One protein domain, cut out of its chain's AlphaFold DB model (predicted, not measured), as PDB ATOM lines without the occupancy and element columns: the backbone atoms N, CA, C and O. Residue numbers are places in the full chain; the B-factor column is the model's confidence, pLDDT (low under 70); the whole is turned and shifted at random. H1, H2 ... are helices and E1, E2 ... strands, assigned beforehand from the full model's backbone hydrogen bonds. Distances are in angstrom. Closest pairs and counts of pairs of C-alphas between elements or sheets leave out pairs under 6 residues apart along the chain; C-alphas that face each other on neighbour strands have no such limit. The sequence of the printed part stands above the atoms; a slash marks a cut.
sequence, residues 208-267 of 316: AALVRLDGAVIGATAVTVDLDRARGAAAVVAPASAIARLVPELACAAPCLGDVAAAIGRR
ATOM      1  N   ALA A 208      -1.989   0.323   5.086       93.00
ATOM      2  CA  ALA A 208      -3.389   0.418   5.446       93.00
ATOM      3  C   ALA A 208      -4.201  -0.661   4.720       93.00
ATOM      4  O   ALA A 208      -4.020  -0.886   3.519       93.00
ATOM      5  N   ALA A 209      -5.121  -1.287   5.448       95.75
ATOM      6  CA  ALA A 209      -6.172  -2.117   4.882       95.75
ATOM      7  C   ALA A 209      -7.479  -1.910   5.648       95.75
ATOM      8  O   ALA A 209      -7.480  -1.684   6.858       95.75
ATOM      9  N   LEU A 210      -8.590  -1.996   4.927       96.81
ATOM     10  CA  LEU A 210      -9.936  -1.950   5.471       96.81
ATOM     11  C   LEU A 210     -10.679  -3.185   4.984       96.81
ATOM     12  O   LEU A 210     -10.773  -3.403   3.779       96.81
ATOM     13  N   VAL A 211     -11.216  -3.970   5.907       95.75
ATOM     14  CA  VAL A 211     -12.030  -5.149   5.608       95.75
ATOM     15  C   VAL A 211     -13.395  -4.960   6.247       95.75
ATOM     16  O   VAL A 211     -13.475  -4.592   7.415       95.75
ATOM     17  N   ARG A 212     -14.471  -5.209   5.505       95.44
ATOM     18  CA  ARG A 212     -15.823  -5.302   6.045       95.44
ATOM     19  C   ARG A 212     -16.334  -6.722   5.873       95.44
ATOM     20  O   ARG A 212     -16.284  -7.259   4.769       95.44
ATOM     21  N   LEU A 213     -16.819  -7.301   6.962       93.88
ATOM     22  CA  LEU A 213     -17.342  -8.660   7.018       93.88
ATOM     23  C   LEU A 213     -18.563  -8.669   7.938       93.88
ATOM     24  O   LEU A 213     -18.435  -8.385   9.122       93.88
ATOM     25  N   ASP A 214     -19.745  -8.966   7.404       89.94
ATOM     26  CA  ASP A 214     -21.004  -9.001   8.172       89.94
ATOM     27  C   ASP A 214     -21.293  -7.730   8.999       89.94
ATOM     28  O   ASP A 214     -21.691  -7.779  10.165       89.94
ATOM     29  N   GLY A 215     -20.988  -6.560   8.436       88.69
ATOM     30  CA  GLY A 215     -21.108  -5.281   9.143       88.69
ATOM     31  C   GLY A 215     -19.992  -4.990  10.156       88.69
ATOM     32  O   GLY A 215     -19.874  -3.844  10.586       88.69
ATOM     33  N   ALA A 216     -19.129  -5.955  10.486       90.00
ATOM     34  CA  ALA A 216     -17.876  -5.678  11.179       90.00
ATOM     35  C   ALA A 216     -16.903  -4.966  10.236       90.00
ATOM     36  O   ALA A 216     -16.784  -5.331   9.068       90.00
ATOM     37  N   VAL A 217     -16.191  -3.970  10.749       93.25
ATOM     38  CA  VAL A 217     -15.159  -3.210  10.048       93.25
ATOM     39  C   VAL A 217     -13.831  -3.432  10.758       93.25
ATOM     40  O   VAL A 217     -13.673  -3.131  11.938       93.25
ATOM     41  N   ILE A 218     -12.860  -3.962  10.031       92.69
ATOM     42  CA  ILE A 218     -11.504  -4.208  10.503       92.69
ATOM     43  C   ILE A 218     -10.594  -3.227   9.774       92.69
ATOM     44  O   ILE A 218     -10.408  -3.322   8.561       92.69
ATOM     45  N   GLY A 219     -10.040  -2.273  10.513       92.50
ATOM     46  CA  GLY A 219      -8.991  -1.383  10.038       92.50
ATOM     47  C   GLY A 219      -7.633  -1.908  10.483       92.50
ATOM     48  O   GLY A 219      -7.415  -2.148  11.667       92.50
ATOM     49  N   ALA A 220      -6.705  -2.070   9.554       91.00
ATOM     50  CA  ALA A 220      -5.328  -2.443   9.838       91.00
ATOM     51  C   ALA A 220      -4.394  -1.322   9.386       91.00
ATOM     52  O   ALA A 220      -4.551  -0.797   8.285       91.00
ATOM     53  N   THR A 221      -3.421  -0.963  10.223       91.38
ATOM     54  CA  THR A 221      -2.410   0.049   9.903       91.38
ATOM     55  C   THR A 221      -1.016  -0.433  10.278       91.38
ATOM     56  O   THR A 221      -0.806  -1.063  11.319       91.38
ATOM     57  N   ALA A 222      -0.055  -0.133   9.401       91.31
ATOM     58  CA  ALA A 222       1.353  -0.492   9.561       91.31
ATOM     59  C   ALA A 222       1.564  -1.975   9.938       91.31
ATOM     60  O   ALA A 222       2.337  -2.294  10.846       91.31
ATOM     61  N   VAL A 223       0.853  -2.889   9.264       90.44
ATOM     62  CA  VAL A 223       0.988  -4.328   9.507       90.44
ATOM     63  C   VAL A 223       2.164  -4.872   8.709       90.44
ATOM     64  O   VAL A 223       2.152  -4.862   7.488       90.44
ATOM     65  N   THR A 224       3.188  -5.369   9.386       89.94
ATOM     66  CA  THR A 224       4.302  -6.102   8.786       89.94
ATOM     67  C   THR A 224       4.131  -7.586   9.069       89.94
ATOM     68  O   THR A 224       4.110  -7.998  10.226       89.94
ATOM     69  N   VAL A 225       4.032  -8.390   8.018       87.12
ATOM     70  CA  VAL A 225       4.049  -9.849   8.074       87.12
ATOM     71  C   VAL A 225       5.398 -10.321   7.544       87.12
ATOM     72  O   VAL A 225       5.684 -10.236   6.349       87.12
ATOM     73  N   ASP A 226       6.233 -10.785   8.464       85.38
ATOM     74  CA  ASP A 226       7.439 -11.561   8.183       85.38
ATOM     75  C   ASP A 226       7.105 -13.060   8.328       85.38
ATOM     76  O   ASP A 226       6.140 -13.393   9.024       85.38
ATOM     77  N   LEU A 227       7.882 -13.950   7.695       70.06
ATOM     78  CA  LEU A 227       7.641 -15.404   7.597       70.06
ATOM     79  C   LEU A 227       7.236 -16.044   8.934       70.06
ATOM     80  O   LEU A 227       6.379 -16.924   8.956       70.06
ATOM     81  N   ASP A 228       7.786 -15.541  10.041       77.12
ATOM     82  CA  ASP A 228       7.541 -16.081  11.378       77.12
ATOM     83  C   ASP A 228       6.728 -15.153  12.295       77.12
ATOM     84  O   ASP A 228       6.378 -15.537  13.416       77.12
ATOM     85  N   ARG A 229       6.485 -13.892  11.906       83.94
ATOM     86  CA  ARG A 229       5.932 -12.872  12.815       83.94
ATOM     87  C   ARG A 229       5.101 -11.820  12.095       83.94
ATOM     88  O   ARG A 229       5.607 -11.067  11.271       83.94
ATOM     89  N   ALA A 230       3.862 -11.656  12.548       84.56
ATOM     90  CA  ALA A 230       3.066 -10.470  12.266       84.56
ATOM     91  C   ALA A 230       3.284  -9.400  13.353       84.56
ATOM     92  O   ALA A 230       3.257  -9.691  14.552       84.56
ATOM     93  N   ARG A 231       3.499  -8.153  12.936       89.00
ATOM     94  CA  ARG A 231       3.572  -6.950  13.777       89.00
ATOM     95  C   ARG A 231       2.664  -5.881  13.184       89.00
ATOM     96  O   ARG A 231       2.488  -5.853  11.978       89.00
ATOM     97  N   GLY A 232       2.122  -4.995  14.007       88.75
ATOM     98  CA  GLY A 232       1.295  -3.879  13.544       88.75
ATOM     99  C   GLY A 232       0.145  -3.589  14.489       88.75
ATOM    100  O   GLY A 232       0.086  -4.143  15.590       88.75
ATOM    101  N   ALA A 233      -0.758  -2.718  14.050       86.50
ATOM    102  CA  ALA A 233      -1.993  -2.426  14.751       86.50
ATOM    103  C   ALA A 233      -3.189  -2.830  13.886       86.50
ATOM    104  O   ALA A 233      -3.243  -2.553  12.687       86.50
ATOM    105  N   ALA A 234      -4.161  -3.474  14.519       87.62
ATOM    106  CA  ALA A 234      -5.481  -3.682  13.955       87.62
ATOM    107  C   ALA A 234      -6.515  -3.173  14.958       87.62
ATOM    108  O   ALA A 234      -6.391  -3.416  16.163       87.62
ATOM    109  N   ALA A 235      -7.504  -2.456  14.444       87.56
ATOM    110  CA  ALA A 235      -8.696  -2.039  15.152       87.56
ATOM    111  C   ALA A 235      -9.886  -2.767  14.531       87.56
ATOM    112  O   ALA A 235     -10.063  -2.772  13.312       87.56
ATOM    113  N   VAL A 236     -10.696  -3.389  15.377       87.44
ATOM    114  CA  VAL A 236     -11.941  -4.034  14.969       87.44
ATOM    115  C   VAL A 236     -13.082  -3.225  15.558       87.44
ATOM    116  O   VAL A 236     -13.100  -2.994  16.762       87.44
ATOM    117  N   VAL A 237     -14.012  -2.796  14.712       88.81
ATOM    118  CA  VAL A 237     -15.279  -2.178  15.102       88.81
ATOM    119  C   VAL A 237     -16.374  -3.096  14.595       88.81
ATOM    120  O   VAL A 237     -16.537  -3.263  13.391       88.81
ATOM    121  N   ALA A 238     -17.095  -3.748  15.497       87.00
ATOM    122  CA  ALA A 238     -18.082  -4.748  15.123       87.00
ATOM    123  C   ALA A 238     -19.298  -4.688  16.051       87.00
ATOM    124  O   ALA A 238     -19.126  -4.471  17.253       87.00
ATOM    125  N   PRO A 239     -20.515  -4.936  15.534       86.56
ATOM    126  CA  PRO A 239     -21.676  -5.161  16.383       86.56
ATOM    127  C   PRO A 239     -21.406  -6.313  17.358       86.56
ATOM    128  O   PRO A 239     -20.803  -7.319  16.974       86.56
ATOM    129  N   ALA A 240     -21.903  -6.220  18.594       80.94
ATOM    130  CA  ALA A 240     -21.721  -7.273  19.602       80.94
ATOM    131  C   ALA A 240     -22.178  -8.659  19.098       80.94
ATOM    132  O   ALA A 240     -21.531  -9.671  19.361       80.94
ATOM    133  N   SER A 241     -23.241  -8.699  18.289       81.88
ATOM    134  CA  SER A 241     -23.747  -9.918  17.647       81.88
ATOM    135  C   SER A 241     -22.801 -10.507  16.590       81.88
ATOM    136  O   SER A 241     -22.775 -11.721  16.398       81.88
ATOM    137  N   ALA A 242     -22.020  -9.679  15.890       83.25
ATOM    138  CA  ALA A 242     -21.003 -10.137  14.943       83.25
ATOM    139  C   ALA A 242     -19.768 -10.673  15.684       83.25
ATOM    140  O   ALA A 242     -19.256 -11.736  15.336       83.25
ATOM    141  N   ILE A 243     -19.343  -9.995  16.760       79.38
ATOM    142  CA  ILE A 243     -18.245 -10.462  17.626       79.38
ATOM    143  C   ILE A 243     -18.589 -11.825  18.227       79.38
ATOM    144  O   ILE A 243     -17.785 -12.748  18.131       79.38
ATOM    145  N   ALA A 244     -19.798 -11.976  18.778       79.25
ATOM    146  CA  ALA A 244     -20.246 -13.229  19.378       79.25
ATOM    147  C   ALA A 244     -20.277 -14.398  18.377       79.25
ATOM    148  O   ALA A 244     -19.986 -15.530  18.751       79.25
ATOM    149  N   ARG A 245     -20.582 -14.131  17.096       76.88
ATOM    150  CA  ARG A 245     -20.552 -15.146  16.028       76.88
ATOM    151  C   ARG A 245     -19.135 -15.509  15.579       76.88
ATOM    152  O   ARG A 245     -18.879 -16.668  15.271       76.88
ATOM    153  N   LEU A 246     -18.221 -14.538  15.520       72.94
ATOM    154  CA  LEU A 246     -16.853 -14.752  15.029       72.94
ATOM    155  C   LEU A 246     -15.920 -15.332  16.095       72.94
ATOM    156  O   LEU A 246     -15.071 -16.166  15.778       72.94
ATOM    157  N   VAL A 247     -16.068 -14.888  17.342       75.31
ATOM    158  CA  VAL A 247     -15.247 -15.305  18.480       75.31
ATOM    159  C   VAL A 247     -16.174 -15.580  19.668       75.31
ATOM    160  O   VAL A 247     -16.296 -14.741  20.564       75.31
ATOM    161  N   PRO A 248     -16.846 -16.747  19.697       70.44
ATOM    162  CA  PRO A 248     -17.793 -17.076  20.763       70.44
ATOM    163  C   PRO A 248     -17.149 -17.055  22.158       70.44
ATOM    164  O   PRO A 248     -17.818 -16.735  23.134       70.44
ATOM    165  N   GLU A 249     -15.833 -17.273  22.256       66.88
ATOM    166  CA  GLU A 249     -15.072 -17.158  23.510       66.88
ATOM    167  C   GLU A 249     -15.089 -15.742  24.118       66.88
ATOM    168  O   GLU A 249     -14.994 -15.591  25.334       66.88
ATOM    169  N   LEU A 250     -15.249 -14.694  23.299       62.47
ATOM    170  CA  LEU A 250     -15.349 -13.305  23.767       62.47
ATOM    171  C   LEU A 250     -16.789 -12.894  24.111       62.47
ATOM    172  O   LEU A 250     -16.988 -11.871  24.768       62.47
ATOM    173  N   ALA A 251     -17.793 -13.684  23.711       60.50
ATOM    174  CA  ALA A 251     -19.203 -13.365  23.936       60.50
ATOM    175  C   ALA A 251     -19.566 -13.317  25.432       60.50
ATOM    176  O   ALA A 251     -20.406 -12.518  25.839       60.50
ATOM    177  N   CYS A 252     -18.893 -14.113  26.270       57.28
ATOM    178  CA  CYS A 252     -19.172 -14.183  27.708       57.28
ATOM    179  C   CYS A 252     -18.703 -12.947  28.501       57.28
ATOM    180  O   CYS A 252     -19.165 -12.738  29.619       57.28
ATOM    181  N   ALA A 253     -17.828 -12.104  27.939       57.19
ATOM    182  CA  ALA A 253     -17.357 -10.867  28.577       57.19
ATOM    183  C   ALA A 253     -18.127  -9.609  28.114       57.19
ATOM    184  O   ALA A 253     -17.826  -8.495  28.547       57.19
ATOM    185  N   ALA A 254     -19.112  -9.774  27.224       49.16
ATOM    186  CA  ALA A 254     -19.694  -8.699  26.426       49.16
ATOM    187  C   ALA A 254     -20.686  -7.723  27.103       49.16
ATOM    188  O   ALA A 254     -20.825  -6.626  26.558       49.16
ATOM    189  N   PRO A 255     -21.372  -7.991  28.240       51.19
ATOM    190  CA  PRO A 255     -22.417  -7.063  28.692       51.19
ATOM    191  C   PRO A 255     -21.898  -5.693  29.179       51.19
ATOM    192  O   PRO A 255     -22.700  -4.786  29.372       51.19
ATOM    193  N   CYS A 256     -20.582  -5.495  29.328       48.12
ATOM    194  CA  CYS A 256     -19.998  -4.243  29.834       48.12
ATOM    195  C   CYS A 256     -19.327  -3.358  28.764       48.12
ATOM    196  O   CYS A 256     -18.661  -2.383  29.109       48.12
ATOM    197  N   LEU A 257     -19.444  -3.687  27.477       43.00
ATOM    198  CA  LEU A 257     -18.566  -3.147  26.437       43.00
ATOM    199  C   LEU A 257     -19.384  -2.627  25.240       43.00
ATOM    200  O   LEU A 257     -19.623  -3.336  24.267       43.00
ATOM    201  N   GLY A 258     -19.818  -1.364  25.324       51.12
ATOM    202  CA  GLY A 258     -20.204  -0.590  24.136       51.12
ATOM    203  C   GLY A 258     -19.021  -0.433  23.169       51.12
ATOM    204  O   GLY A 258     -17.889  -0.660  23.592       51.12
ATOM    205  N   ASP A 259     -19.301  -0.082  21.901       44.47
ATOM    206  CA  ASP A 259     -18.363   0.101  20.768       44.47
ATOM    207  C   ASP A 259     -16.888  -0.151  21.116       44.47
ATOM    208  O   ASP A 259     -16.105   0.759  21.401       44.47
ATOM    209  N   VAL A 260     -16.506  -1.428  21.143       45.62
ATOM    210  CA  VAL A 260     -15.157  -1.819  21.547       45.62
ATOM    211  C   VAL A 260     -14.214  -1.574  20.387       45.62
ATOM    212  O   VAL A 260     -14.078  -2.414  19.504       45.62
ATOM    213  N   ALA A 261     -13.497  -0.455  20.419       46.16
ATOM    214  CA  ALA A 261     -12.252  -0.324  19.679       46.16
ATOM    215  C   ALA A 261     -11.197  -1.223  20.345       46.16
ATOM    216  O   ALA A 261     -10.398  -0.781  21.172       46.16
ATOM    217  N   ALA A 262     -11.202  -2.515  20.019       44.81
ATOM    218  CA  ALA A 262     -10.142  -3.411  20.454       44.81
ATOM    219  C   ALA A 262      -8.898  -3.125  19.604       44.81
ATOM    220  O   ALA A 262      -8.756  -3.634  18.492       44.81
ATOM    221  N   ALA A 263      -7.994  -2.289  20.115       44.44
ATOM    222  CA  ALA A 263      -6.651  -2.180  19.564       44.44
ATOM    223  C   ALA A 263      -5.868  -3.430  19.983       44.44
ATOM    224  O   ALA A 263      -5.414  -3.539  21.124       44.44
ATOM    225  N   ILE A 264      -5.688  -4.386  19.068       44.97
ATOM    226  CA  ILE A 264      -4.785  -5.518  19.309       44.97
ATOM    227  C   ILE A 264      -3.351  -5.008  19.134       44.97
ATOM    228  O   ILE A 264      -2.692  -5.228  18.122       44.97
ATOM    229  N   GLY A 265      -2.851  -4.294  20.141       41.75
ATOM    230  CA  GLY A 265      -1.439  -3.975  20.283       41.75
ATOM    231  C   GLY A 265      -0.725  -5.142  20.951       41.75
ATOM    232  O   GLY A 265      -0.392  -5.060  22.133       41.75
ATOM    233  N   ARG A 266      -0.481  -6.253  20.239       40.50
ATOM    234  CA  ARG A 266       0.403  -7.298  20.781       40.50
ATOM    235  C   ARG A 266       1.830  -6.747  20.837       40.50
ATOM    236  O   ARG A 266       2.609  -6.893  19.897       40.50
ATOM    237  N   ARG A 267       2.216  -6.168  21.978       39.16
ATOM    238  CA  ARG A 267       3.621  -6.166  22.398       39.16
ATOM    239  C   ARG A 267       3.971  -7.611  22.732       39.16
ATOM    240  O   ARG A 267       3.892  -8.018  23.886       39.16
TER     241      ARG A 267
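This is residues 208 to 267 of the 316 residues of an uncharacterized protein of Deltaproteobacteria bacterium (UniProt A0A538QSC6). A twisted antiparallel sheet of three strands makes a long, curving wall, with two short helices, H1 and H2, at one end and a long tail that folds back to run beside the edge strand E3. The hairpin of E2 and E3 reaches past E1 and bends away at the other end. The printed part has 60 residues, with E1, E2, E3, H1 and H2 in that order along the chain; the sheet order is E1, E2, E3 and the class is mixed, helices and strands. It is only just loose, close to compact, with a radius of gyration of the C-alphas of 12.6 A, and elongated, spanning 36 by 22 by 17 A.

E1, residues 208 to 213, and E2, residues 216 to 226, form an antiparallel hairpin at 139 degrees, with N 211 and O 218 within hydrogen-bond range at 2.8 A. E2 and E3, residues 229 to 237, form another at 168 degrees, with N 224 and O 231 2.7 A apart. The three strands are a meander, each the antiparallel neighbour of the one before. E2 bends by 76 degrees at residue 222 and E3 by 63 degrees at residue 232. H1, residues 240 to 246, only grazes the sheet; the closest C-alphas of E2 and H1, those of Ala 216 and Ala 242, are 6.6 A apart. H2, residues 248 to 251, touches H1, the closest C-alphas being those of Ala 244 and Ala 251, 4.7 A apart, and is not on the sheet. In H1 every O i to N i+4 pair is within hydrogen-bond range; H2 is too short for such a pair. Residues 262 to 263 pair antiparallel with residues 235 to 236 of E3.

E1 begins at C-alpha 208, (-3.389, 0.418, 5.446), and is 16.7 A long. E2 is 26.2 A and E3 23.9 A long. H1, 10.0 A long, begins at C-alpha 240, (-21.721, -7.273, 19.602); H2, 5.1 A long, ends at C-alpha 251, (-19.203, -13.365, 23.936).

The C-alphas farthest apart, those of Leu 227 and Pro 255, are 37.7 A apart. The printed part has no cut, and the four links between named elements are tight. Residues 252 to 267 hold no named element. The mean pLDDT of the printed part is 74.8, and residues 249 to 267 are under 70.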